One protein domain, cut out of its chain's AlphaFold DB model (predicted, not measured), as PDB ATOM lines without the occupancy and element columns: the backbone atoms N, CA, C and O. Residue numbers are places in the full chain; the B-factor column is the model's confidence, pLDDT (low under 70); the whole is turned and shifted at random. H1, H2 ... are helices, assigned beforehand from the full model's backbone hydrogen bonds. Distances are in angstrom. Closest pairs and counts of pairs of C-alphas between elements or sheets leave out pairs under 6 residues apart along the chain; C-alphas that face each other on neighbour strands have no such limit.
ATOM      1  N   PHE A   2     418.028 233.895 414.624       75.06
ATOM      2  CA  PHE A   2     418.350 234.650 415.851       75.06
ATOM      3  C   PHE A   2     417.309 235.713 416.246       75.06
ATOM      4  O   PHE A   2     416.746 235.628 417.330       75.06
ATOM      5  N   GLN A   3     416.963 236.643 415.347       79.50
ATOM      6  CA  GLN A   3     415.959 237.684 415.630       79.50
ATOM      7  C   GLN A   3     414.610 237.099 416.064       79.50
ATOM      8  O   GLN A   3     413.994 237.589 417.000       79.50
ATOM      9  N   ARG A   4     414.165 236.009 415.426       79.25
ATOM     10  CA  ARG A   4     412.904 235.340 415.773       79.25
ATOM     11  C   ARG A   4     412.965 234.731 417.177       79.25
ATOM     12  O   ARG A   4     412.015 234.874 417.930       79.25
ATOM     13  N   GLY A   5     414.089 234.111 417.539       77.94
ATOM     14  CA  GLY A   5     414.325 233.592 418.891       77.94
ATOM     15  C   GLY A   5     414.399 234.691 419.956       77.94
ATOM     16  O   GLY A   5     413.843 234.517 421.037       77.94
ATOM     17  N   VAL A   6     415.012 235.835 419.631       81.19
ATOM     18  CA  VAL A   6     415.033 237.025 420.496       81.19
ATOM     19  C   VAL A   6     413.612 237.521 420.746       81.19
ATOM     20  O   VAL A   6     413.215 237.655 421.896       81.19
ATOM     21  N   TRP A   7     412.817 237.708 419.691       83.50
ATOM     22  CA  TRP A   7     411.428 238.146 419.832       83.50
ATOM     23  C   TRP A   7     410.572 237.148 420.614       83.50
ATOM     24  O   TRP A   7     409.807 237.563 421.471       83.50
ATOM     25  N   VAL A   8     410.730 235.841 420.387       82.12
ATOM     26  CA  VAL A   8     409.994 234.809 421.138       82.12
ATOM     27  C   VAL A   8     410.350 234.823 422.628       82.12
ATOM     28  O   VAL A   8     409.459 234.667 423.457       82.12
ATOM     29  N   ASN A   9     411.619 235.039 422.986       78.19
ATOM     30  CA  ASN A   9     412.025 235.161 424.390       78.19
ATOM     31  C   ASN A   9     411.559 236.478 425.022       78.19
ATOM     32  O   ASN A   9     411.044 236.464 426.135       78.19
ATOM     33  N   LEU A  10     411.691 237.600 424.309       78.88
ATOM     34  CA  LEU A  10     411.225 238.911 424.774       78.88
ATOM     35  C   LEU A  10     409.706 238.957 424.951       78.88
ATOM     36  O   LEU A  10     409.213 239.643 425.833       78.88
ATOM     37  N   LEU A  11     408.958 238.221 424.132       84.88
ATOM     38  CA  LEU A  11     407.504 238.116 424.231       84.88
ATOM     39  C   LEU A  11     407.055 237.011 425.195       84.88
ATOM     40  O   LEU A  11     405.858 236.766 425.291       84.88
ATOM     41  N   ASN A  12     407.970 236.331 425.894       83.38
ATOM     42  CA  ASN A  12     407.621 235.295 426.856       83.38
ATOM     43  C   ASN A  12     407.302 235.936 428.221       83.38
ATOM     44  O   ASN A  12     408.222 236.247 428.986       83.38
ATOM     45  N   PRO A  13     406.014 236.105 428.581       79.88
ATOM     46  CA  PRO A  13     405.639 236.808 429.806       79.88
ATOM     47  C   PRO A  13     406.146 236.087 431.055       79.88
ATOM     48  O   PRO A  13     406.441 236.726 432.059       79.88
ATOM     49  N   LYS A  14     406.312 234.761 430.998       80.06
ATOM     50  CA  LYS A  14     406.802 233.968 432.127       80.06
ATOM     51  C   LYS A  14     408.239 234.339 432.491       80.06
ATOM     52  O   LYS A  14     408.543 234.478 433.673       80.06
ATOM     53  N   ALA A  15     409.102 234.514 431.490       77.81
ATOM     54  CA  ALA A  15     410.497 234.895 431.704       77.81
ATOM     55  C   ALA A  15     410.600 236.304 432.304       77.81
ATOM     56  O   ALA A  15     411.322 236.506 433.277       77.81
ATOM     57  N   ILE A  16     409.813 237.250 431.780       82.50
ATOM     58  CA  ILE A  16     409.767 238.630 432.283       82.50
ATOM     59  C   ILE A  16     409.276 238.676 433.730       82.50
ATOM     60  O   ILE A  16     409.915 239.303 434.570       82.50
ATOM     61  N   VAL A  17     408.165 238.000 434.039       85.44
ATOM     62  CA  VAL A  17     407.596 237.975 435.395       85.44
ATOM     63  C   VAL A  17     408.576 237.355 436.386       85.44
ATOM     64  O   VAL A  17     408.758 237.892 437.474       85.44
ATOM     65  N   PHE A  18     409.251 236.267 436.007       83.88
ATOM     66  CA  PHE A  18     410.284 235.665 436.846       83.88
ATOM     67  C   PHE A  18     411.430 236.650 437.095       83.88
ATOM     68  O   PHE A  18     411.790 236.902 438.240       83.88
ATOM     69  N   PHE A  19     411.957 237.278 436.043       82.12
ATOM     70  CA  PHE A  19     413.045 238.239 436.188       82.12
ATOM     71  C   PHE A  19     412.650 239.423 437.081       82.12
ATOM     72  O   PHE A  19     413.375 239.753 438.016       82.12
ATOM     73  N   LEU A  20     411.470 240.012 436.862       83.38
ATOM     74  CA  LEU A  20     410.946 241.117 437.669       83.38
ATOM     75  C   LEU A  20     410.665 240.734 439.126       83.38
ATOM     76  O   LEU A  20     410.736 241.601 439.988       83.38
ATOM     77  N   ALA A  21     410.354 239.470 439.421       84.69
ATOM     78  CA  ALA A  21     410.147 239.008 440.792       84.69
ATOM     79  C   ALA A  21     411.468 238.846 441.566       84.69
ATOM     80  O   ALA A  21     411.518 239.109 442.767       84.69
ATOM     81  N   PHE A  22     412.541 238.434 440.884       80.81
ATOM     82  CA  PHE A  22     413.847 238.196 441.507       80.81
ATOM     83  C   PHE A  22     414.734 239.442 441.541       80.81
ATOM     84  O   PHE A  22     415.387 239.701 442.545       80.81
ATOM     85  N   MET A  23     414.728 240.250 440.479       80.19
ATOM     86  CA  MET A  23     415.529 241.469 440.356       80.19
ATOM     87  C   MET A  23     415.453 242.422 441.573       80.19
ATOM     88  O   MET A  23     416.517 242.814 442.056       80.19
ATOM     89  N   LEU A  33     421.628 253.184 440.680       88.00
ATOM     90  CA  LEU A  33     420.976 252.013 440.084       88.00
ATOM     91  C   LEU A  33     421.752 251.431 438.895       88.00
ATOM     92  O   LEU A  33     421.846 250.216 438.749       88.00
ATOM     93  N   ILE A  34     422.331 252.290 438.051       90.69
ATOM     94  CA  ILE A  34     423.060 251.885 436.836       90.69
ATOM     95  C   ILE A  34     424.171 250.855 437.125       90.69
ATOM     96  O   ILE A  34     424.168 249.804 436.480       90.69
ATOM     97  N   PRO A  35     425.100 251.081 438.079       90.44
ATOM     98  CA  PRO A  35     426.143 250.098 438.366       90.44
ATOM     99  C   PRO A  35     425.579 248.790 438.933       90.44
ATOM    100  O   PRO A  35     426.081 247.724 438.587       90.44
ATOM    101  N   GLN A  36     424.508 248.840 439.734       88.81
ATOM    102  CA  GLN A  36     423.850 247.636 440.253       88.81
ATOM    103  C   GLN A  36     423.247 246.793 439.122       88.81
ATOM    104  O   GLN A  36     423.486 245.589 439.061       88.81
ATOM    105  N   TYR A  37     422.536 247.424 438.181       88.88
ATOM    106  CA  TYR A  37     421.978 246.738 437.013       88.88
ATOM    107  C   TYR A  37     423.057 246.146 436.107       88.88
ATOM    108  O   TYR A  37     422.885 245.031 435.612       88.88
ATOM    109  N   LEU A  38     424.165 246.863 435.893       92.12
ATOM    110  CA  LEU A  38     425.283 246.368 435.091       92.12
ATOM    111  C   LEU A  38     425.922 245.133 435.721       92.12
ATOM    112  O   LEU A  38     426.121 244.139 435.023       92.12
ATOM    113  N   ILE A  39     426.203 245.174 437.026       90.75
ATOM    114  CA  ILE A  39     426.759 244.032 437.757       90.75
ATOM    115  C   ILE A  39     425.790 242.850 437.679       90.75
ATOM    116  O   ILE A  39     426.182 241.780 437.221       90.75
ATOM    117  N   LEU A  40     424.516 243.059 438.026       89.12
ATOM    118  CA  LEU A  40     423.493 242.012 438.021       89.12
ATOM    119  C   LEU A  40     423.358 241.352 436.641       89.12
ATOM    120  O   LEU A  40     423.438 240.130 436.521       89.12
ATOM    121  N   SER A  41     423.201 242.159 435.590       87.88
ATOM    122  CA  SER A  41     423.020 241.662 434.222       87.88
ATOM    123  C   SER A  41     424.259 240.916 433.734       87.88
ATOM    124  O   SER A  41     424.140 239.846 433.144       87.88
ATOM    125  N   THR A  42     425.453 241.442 434.021       92.31
ATOM    126  CA  THR A  42     426.713 240.805 433.622       92.31
ATOM    127  C   THR A  42     426.901 239.472 434.335       92.31
ATOM    128  O   THR A  42     427.244 238.487 433.689       92.31
ATOM    129  N   THR A  43     426.635 239.405 435.642       90.00
ATOM    130  CA  THR A  43     426.738 238.160 436.410       90.00
ATOM    131  C   THR A  43     425.757 237.109 435.905       90.00
ATOM    132  O   THR A  43     426.156 235.966 435.705       90.00
ATOM    133  N   ILE A  44     424.501 237.484 435.645       88.44
ATOM    134  CA  ILE A  44     423.487 236.554 435.129       88.44
ATOM    135  C   ILE A  44     423.900 236.016 433.758       88.44
ATOM    136  O   ILE A  44     423.933 234.803 433.573       88.44
ATOM    137  N   VAL A  45     424.267 236.895 432.821       89.38
ATOM    138  CA  VAL A  45     424.689 236.489 431.471       89.38
ATOM    139  C   VAL A  45     425.946 235.624 431.523       89.38
ATOM    140  O   VAL A  45     426.029 234.618 430.825       89.38
ATOM    141  N   PHE A  46     426.918 235.980 432.363       92.69
ATOM    142  CA  PHE A  46     428.145 235.206 432.514       92.69
ATOM    143  C   PHE A  46     427.865 233.799 433.046       92.69
ATOM    144  O   PHE A  46     428.347 232.828 432.471       92.69
ATOM    145  N   ILE A  47     427.057 233.676 434.105       89.62
ATOM    146  CA  ILE A  47     426.678 232.374 434.664       89.62
ATOM    147  C   ILE A  47     425.893 231.560 433.636       89.62
ATOM    148  O   ILE A  47     426.206 230.387 433.453       89.62
ATOM    149  N   ASP A  48     424.921 232.164 432.950       86.94
ATOM    150  CA  ASP A  48     424.118 231.490 431.927       86.94
ATOM    151  C   ASP A  48     425.006 230.925 430.813       86.94
ATOM    152  O   ASP A  48     424.961 229.726 430.531       86.94
ATOM    153  N   ILE A  49     425.921 231.742 430.277       88.12
ATOM    154  CA  ILE A  49     426.901 231.297 429.284       88.12
ATOM    155  C   ILE A  49     427.779 230.189 429.862       88.12
ATOM    156  O   ILE A  49     427.896 229.142 429.237       88.12
ATOM    157  N   CYS A  50     428.385 230.364 431.039       89.50
ATOM    158  CA  CYS A  50     429.265 229.357 431.634       89.50
ATOM    159  C   CYS A  50     428.555 228.016 431.837       89.50
ATOM    160  O   CYS A  50     429.102 226.975 431.477       89.50
ATOM    161  N   VAL A  51     427.336 228.039 432.376       86.75
ATOM    162  CA  VAL A  51     426.524 226.842 432.595       86.75
ATOM    163  C   VAL A  51     426.175 226.210 431.260       86.75
ATOM    164  O   VAL A  51     426.443 225.028 431.073       86.75
ATOM    165  N   MET A  52     425.644 226.974 430.307       81.94
ATOM    166  CA  MET A  52     425.215 226.450 429.014       81.94
ATOM    167  C   MET A  52     426.397 225.901 428.210       81.94
ATOM    168  O   MET A  52     426.283 224.846 427.594       81.94
ATOM    169  N   TRP A  53     427.557 226.556 428.267       81.06
ATOM    170  CA  TRP A  53     428.776 226.125 427.590       81.06
ATOM    171  C   TRP A  53     429.400 224.900 428.254       81.06
ATOM    172  O   TRP A  53     429.812 223.983 427.553       81.06
ATOM    173  N   PHE A  54     429.416 224.821 429.587       79.62
ATOM    174  CA  PHE A  54     429.880 223.635 430.311       79.62
ATOM    175  C   PHE A  54     428.947 222.445 430.087       79.62
ATOM    176  O   PHE A  54     429.402 221.339 429.792       79.62
ATOM    177  N   PHE A  55     427.636 222.682 430.144       76.44
ATOM    178  CA  PHE A  55     426.625 221.677 429.850       76.44
ATOM    179  C   PHE A  55     426.743 221.210 428.405       76.44
ATOM    180  O   PHE A  55     426.749 220.011 428.163       76.44
ATOM    181  N   PHE A  56     426.926 222.122 427.448       73.75
ATOM    182  CA  PHE A  56     427.154 221.768 426.053       73.75
ATOM    183  C   PHE A  56     428.499 221.073 425.847       73.75
ATOM    184  O   PHE A  56     428.564 220.148 425.061       73.75
ATOM    185  N   ALA A  57     429.570 221.432 426.551       73.12
ATOM    186  CA  ALA A  57     430.868 220.769 426.423       73.12
ATOM    187  C   ALA A  57     430.835 219.328 426.969       73.12
ATOM    188  O   ALA A  57     431.362 218.406 426.337       73.12
ATOM    189  N   LEU A  58     430.179 219.120 428.114       67.31
ATOM    190  CA  LEU A  58     429.969 217.799 428.708       67.31
ATOM    191  C   LEU A  58     428.968 216.964 427.904       67.31
ATOM    192  O   LEU A  58     429.232 215.798 427.594       67.31
ATOM    193  N   ALA A  59     427.837 217.566 427.532       64.75
ATOM    194  CA  ALA A  59     426.813 216.923 426.732       64.75
ATOM    195  C   ALA A  59     427.346 216.641 425.331       64.75
ATOM    196  O   ALA A  59     427.307 215.501 424.927       64.75
ATOM    197  N   ALA A  60     427.944 217.575 424.600       60.66
ATOM    198  CA  ALA A  60     428.416 217.324 423.236       60.66
ATOM    199  C   ALA A  60     429.404 216.150 423.160       60.66
ATOM    200  O   ALA A  60     429.255 215.314 422.276       60.66
ATOM    201  N   ARG A  61     430.344 215.996 424.106       57.78
ATOM    202  CA  ARG A  61     431.253 214.831 424.118       57.78
ATOM    203  C   ARG A  61     430.559 213.519 424.491       57.78
ATOM    204  O   ARG A  61     430.831 212.495 423.864       57.78
ATOM    205  N   SER A  62     429.687 213.533 425.498       55.72
ATOM    206  CA  SER A  62     428.972 212.331 425.950       55.72
ATOM    207  C   SER A  62     427.880 211.922 424.954       55.72
ATOM    208  O   SER A  62     427.824 210.786 424.499       55.72
ATOM    209  N   PHE A  63     427.084 212.887 424.508       52.16
ATOM    210  CA  PHE A  63     425.996 212.767 423.547       52.16
ATOM    211  C   PHE A  63     426.509 212.464 422.135       52.16
ATOM    212  O   PHE A  63     425.920 211.611 421.491       52.16
ATOM    213  N   GLN A  64     427.625 213.015 421.635       53.59
ATOM    214  CA  GLN A  64     428.151 212.566 420.331       53.59
ATOM    215  C   GLN A  64     428.572 211.095 420.347       53.59
ATOM    216  O   GLN A  64     428.294 210.396 419.381       53.59
ATOM    217  N   ARG A  65     429.189 210.586 421.423       54.66
ATOM    218  CA  ARG A  65     429.514 209.149 421.536       54.66
ATOM    219  C   ARG A  65     428.279 208.279 421.759       54.66
ATOM    220  O   ARG A  65     428.200 207.188 421.206       54.66
ATOM    221  N   PHE A  66     427.322 208.749 422.553       51.91
ATOM    222  CA  PHE A  66     426.119 207.994 422.896       51.91
ATOM    223  C   PHE A  66     425.106 207.963 421.740       51.91
ATOM    224  O   PHE A  66     424.518 206.926 421.469       51.91
ATOM    225  N   THR A  67     424.956 209.054 420.988       53.34
ATOM    226  CA  THR A  67     424.007 209.145 419.861       53.34
ATOM    227  C   THR A  67     424.542 208.501 418.577       53.34
ATOM    228  O   THR A  67     423.751 208.143 417.710       53.34
ATOM    229  N   HIS A  68     425.861 208.302 418.444       56.00
ATOM    230  CA  HIS A  68     426.436 207.528 417.331       56.00
ATOM    231  C   HIS A  68     426.375 206.011 417.547       56.00
ATOM    232  O   HIS A  68     426.556 205.257 416.597       56.00
ATOM    233  N   ASN A  69     426.161 205.559 418.785       54.75
ATOM    234  CA  ASN A  69     426.154 204.144 419.129       54.75
ATOM    235  C   ASN A  69     424.702 203.647 419.216       54.75
ATOM    236  O   ASN A  69     423.875 204.276 419.881       54.75
ATOM    237  N   GLU A  70     424.371 202.514 418.588       63.03
ATOM    238  CA  GLU A  70     422.986 201.998 418.523       63.03
ATOM    239  C   GLU A  70     422.340 201.839 419.909       63.03
ATOM    240  O   GLU A  70     421.137 202.046 420.092       63.03
ATOM    241  N   HIS A  71     423.151 201.503 420.915       64.06
ATOM    242  CA  HIS A  71     422.705 201.357 422.296       64.06
ATOM    243  C   HIS A  71     422.255 202.687 422.910       64.06
ATOM    244  O   HIS A  71     421.246 202.730 423.614       64.06
ATOM    245  N   GLY A  72     422.966 203.780 422.625       63.94
ATOM    246  CA  GLY A  72     422.619 205.081 423.176       63.94
ATOM    247  C   GLY A  72     421.419 205.710 422.477       63.94
ATOM    248  O   GLY A  72     420.586 206.304 423.157       63.94
ATOM    249  N   GLN A  73     421.225 205.462 421.174       63.22
ATOM    250  CA  GLN A  73     419.965 205.802 420.503       63.22
ATOM    251  C   GLN A  73     418.775 205.018 421.067       63.22
ATOM    252  O   GLN A  73     417.729 205.611 421.322       63.22
ATOM    253  N   LYS A  74     418.921 203.711 421.332       69.75
ATOM    254  CA  LYS A  74     417.862 202.909 421.972       69.75
ATOM    255  C   LYS A  74     417.501 203.426 423.360       69.75
ATOM    256  O   LYS A  74     416.316 203.514 423.671       69.75
ATOM    257  N   VAL A  75     418.489 203.781 424.183       74.50
ATOM    258  CA  VAL A  75     418.244 204.362 425.513       74.50
ATOM    259  C   VAL A  75     417.542 205.708 425.380       74.50
ATOM    260  O   VAL A  75     416.516 205.902 426.019       74.50
ATOM    261  N   LEU A  76     418.019 206.595 424.502       71.44
ATOM    262  CA  LEU A  76     417.403 207.904 424.281       71.44
ATOM    263  C   LEU A  76     415.935 207.769 423.851       71.44
ATOM    264  O   LEU A  76     415.052 208.394 424.436       71.44
ATOM    265  N   ASN A  77     415.672 206.898 422.874       75.94
ATOM    266  CA  ASN A  77     414.335 206.678 422.333       75.94
ATOM    267  C   ASN A  77     413.402 206.036 423.373       75.94
ATOM    268  O   ASN A  77     412.220 206.361 423.441       75.94
ATOM    269  N   ARG A  78     413.937 205.178 424.249       79.81
ATOM    270  CA  ARG A  78     413.180 204.584 425.357       79.81
ATOM    271  C   ARG A  78     412.879 205.601 426.453       79.81
ATOM    272  O   ARG A  78     411.766 205.598 426.963       79.81
ATOM    273  N   THR A  79     413.810 206.495 426.775       80.81
ATOM    274  CA  THR A  79     413.585 207.581 427.740       80.81
ATOM    275  C   THR A  79     412.527 208.554 427.233       80.81
ATOM    276  O   THR A  79     411.589 208.862 427.964       80.81
ATOM    277  N   PHE A  80     412.614 208.981 425.968       79.75
ATOM    278  CA  PHE A  80     411.573 209.803 425.347       79.75
ATOM    279  C   PHE A  80     410.235 209.065 425.260       79.75
ATOM    280  O   PHE A  80     409.208 209.653 425.578       79.75
ATOM    281  N   GLY A  81     410.236 207.776 424.910       80.75
ATOM    282  CA  GLY A  81     409.031 206.946 424.894       80.75
ATOM    283  C   GLY A  81     408.372 206.822 426.270       80.75
ATOM    284  O   GLY A  81     407.158 206.965 426.381       80.75
ATOM    285  N   VAL A  82     409.156 206.630 427.334       89.19
ATOM    286  CA  VAL A  82     408.656 206.609 428.717       89.19
ATOM    287  C   VAL A  82     408.135 207.981 429.131       89.19
ATOM    288  O   VAL A  82     407.062 208.047 429.722       89.19
ATOM    289  N   LEU A  83     408.830 209.070 428.794       84.06
ATOM    290  CA  LEU A  83     408.370 210.438 429.056       84.06
ATOM    291  C   LEU A  83     407.038 210.731 428.353       84.06
ATOM    292  O   LEU A  83     406.111 211.222 428.984       84.06
ATOM    293  N   PHE A  84     406.899 210.367 427.078       85.25
ATOM    294  CA  PHE A  84     405.641 210.532 426.348       85.25
ATOM    295  C   PHE A  84     404.515 209.667 426.913       85.25
ATOM    296  O   PHE A  84     403.402 210.156 427.074       85.25
ATOM    297  N   MET A  85     404.797 208.409 427.258       86.56
ATOM    298  CA  MET A  85     403.820 207.523 427.895       86.56
ATOM    299  C   MET A  85     403.376 208.059 429.253       86.56
ATOM    300  O   MET A  85     402.188 208.070 429.542       86.56
ATOM    301  N   SER A  86     404.306 208.540 430.075       87.12
ATOM    302  CA  SER A  86     403.981 209.100 431.389       87.12
ATOM    303  C   SER A  86     403.210 210.410 431.275       87.12
ATOM    304  O   SER A  86     402.240 210.577 432.000       87.12
ATOM    305  N   VAL A  87     403.538 211.287 430.320       84.94
ATOM    306  CA  VAL A  87     402.710 212.463 430.007       84.94
ATOM    307  C   VAL A  87     401.321 212.050 429.510       84.94
ATOM    308  O   VAL A  87     400.335 212.638 429.938       84.94
ATOM    309  N   GLY A  88     401.216 211.032 428.654       84.56
ATOM    310  CA  GLY A  88     399.938 210.518 428.154       84.56
ATOM    311  C   GLY A  88     399.065 209.905 429.251       84.56
ATOM    312  O   GLY A  88     397.876 210.192 429.319       84.56
ATOM    313  N   VAL A  89     399.658 209.117 430.152       89.19
ATOM    314  CA  VAL A  89     398.975 208.562 431.331       89.19
ATOM    315  C   VAL A  89     398.568 209.679 432.281       89.19
ATOM    316  O   VAL A  89     397.438 209.699 432.744       89.19
ATOM    317  N   LEU A  90     399.457 210.636 432.543       87.25
ATOM    318  CA  LEU A  90     399.150 211.781 433.388       87.25
ATOM    319  C   LEU A  90     397.996 212.599 432.797       87.25
ATOM    320  O   LEU A  90     397.089 212.968 433.529       87.25
ATOM    321  N   LEU A  91     397.978 212.824 431.482       77.94
ATOM    322  CA  LEU A  91     396.859 213.467 430.792       77.94
ATOM    323  C   LEU A  91     395.569 212.655 430.905       77.94
ATOM    324  O   LEU A  91     394.537 213.244 431.169       77.94
ATOM    325  N   ALA A  92     395.622 211.332 430.755       82.19
ATOM    326  CA  ALA A  92     394.451 210.459 430.870       82.19
ATOM    327  C   ALA A  92     393.936 210.270 432.310       82.19
ATOM    328  O   ALA A  92     392.888 209.666 432.500       82.19
ATOM    329  N   VAL A  93     394.713 210.692 433.311       85.44
ATOM    330  CA  VAL A  93     394.362 210.609 434.739       85.44
ATOM    331  C   VAL A  93     393.980 211.985 435.298       85.44
ATOM    332  O   VAL A  93     393.225 212.070 436.262       85.44
ATOM    333  N   ILE A  94     394.536 213.065 434.734       81.25
ATOM    334  CA  ILE A  94     394.237 214.458 435.104       81.25
ATOM    335  C   ILE A  94     393.074 215.033 434.263       81.25
ATOM    336  O   ILE A  94     392.482 216.039 434.657       81.25
ATOM    337  N   HIS A  95     392.726 214.418 433.129       46.81
ATOM    338  CA  HIS A  95     391.407 214.528 432.478       46.81
ATOM    339  C   HIS A  95     390.583 213.269 432.734       46.81
ATOM    340  O   HIS A  95     389.343 213.374 432.604       46.81
TER     341      HIS A  95
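AT A GLANCE: This is residues 2 to 23 and 33 to 95 of the 95 residues of the protein "Homoserine/homoserine lactone efflux protein" of Arthrobacter sp. Hiyo8 (UniProt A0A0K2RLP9). Two long helices, H3 and H4, meet near their ends as an open V; the short helices H1 and H2 stand off H3. The 85 printed residues hold four named helices, H1 to H4 in chain order, and no named strand: all helix. The whole is extended, radius of gyration of the C-alphas 19.2 A, spans 53 by 40 by 24 A.

HOW THE PARTS SIT: H3, residues 33 to 67, has a kink of 34 degrees near residue 61. Its residues 66 to 67 alone only just touch H4, residues 70 to 94, only at the corner, with 3 pairs of C-alphas within 8 A; the closest C-alphas, of Phe 66 and Gly 72, are 4.6 A apart. They run opposite ways at a steep tilt of 60 degrees. H1, residues 2 to 10, and H2, residues 13 to 23, are close but not clearly touching; their closest C-alphas, of Asn 9 and Ala 15, are 7.5 A apart. H2 and H3 are only just apart, at 8.3 A. Every O i to N i+4 pair is within hydrogen-bond range in H1, H2 and H4, and 30 of 31 in H3.

IN THESE COORDINATES: H3 runs 47.5 A from C-alpha 33 at (420.976, 252.013, 440.084). H4 runs 35.4 A to C-alpha 94 at (394.237, 214.458, 435.104). H1 measures 12.2 A, H2 15.2 A.

THE WHOLE: Residues 24 to 32 are not printed; C-alphas 23 and 33 are 11.9 A apart. Both links printed whole are tight. Residues 58 to 74 and 95 have pLDDT under 70.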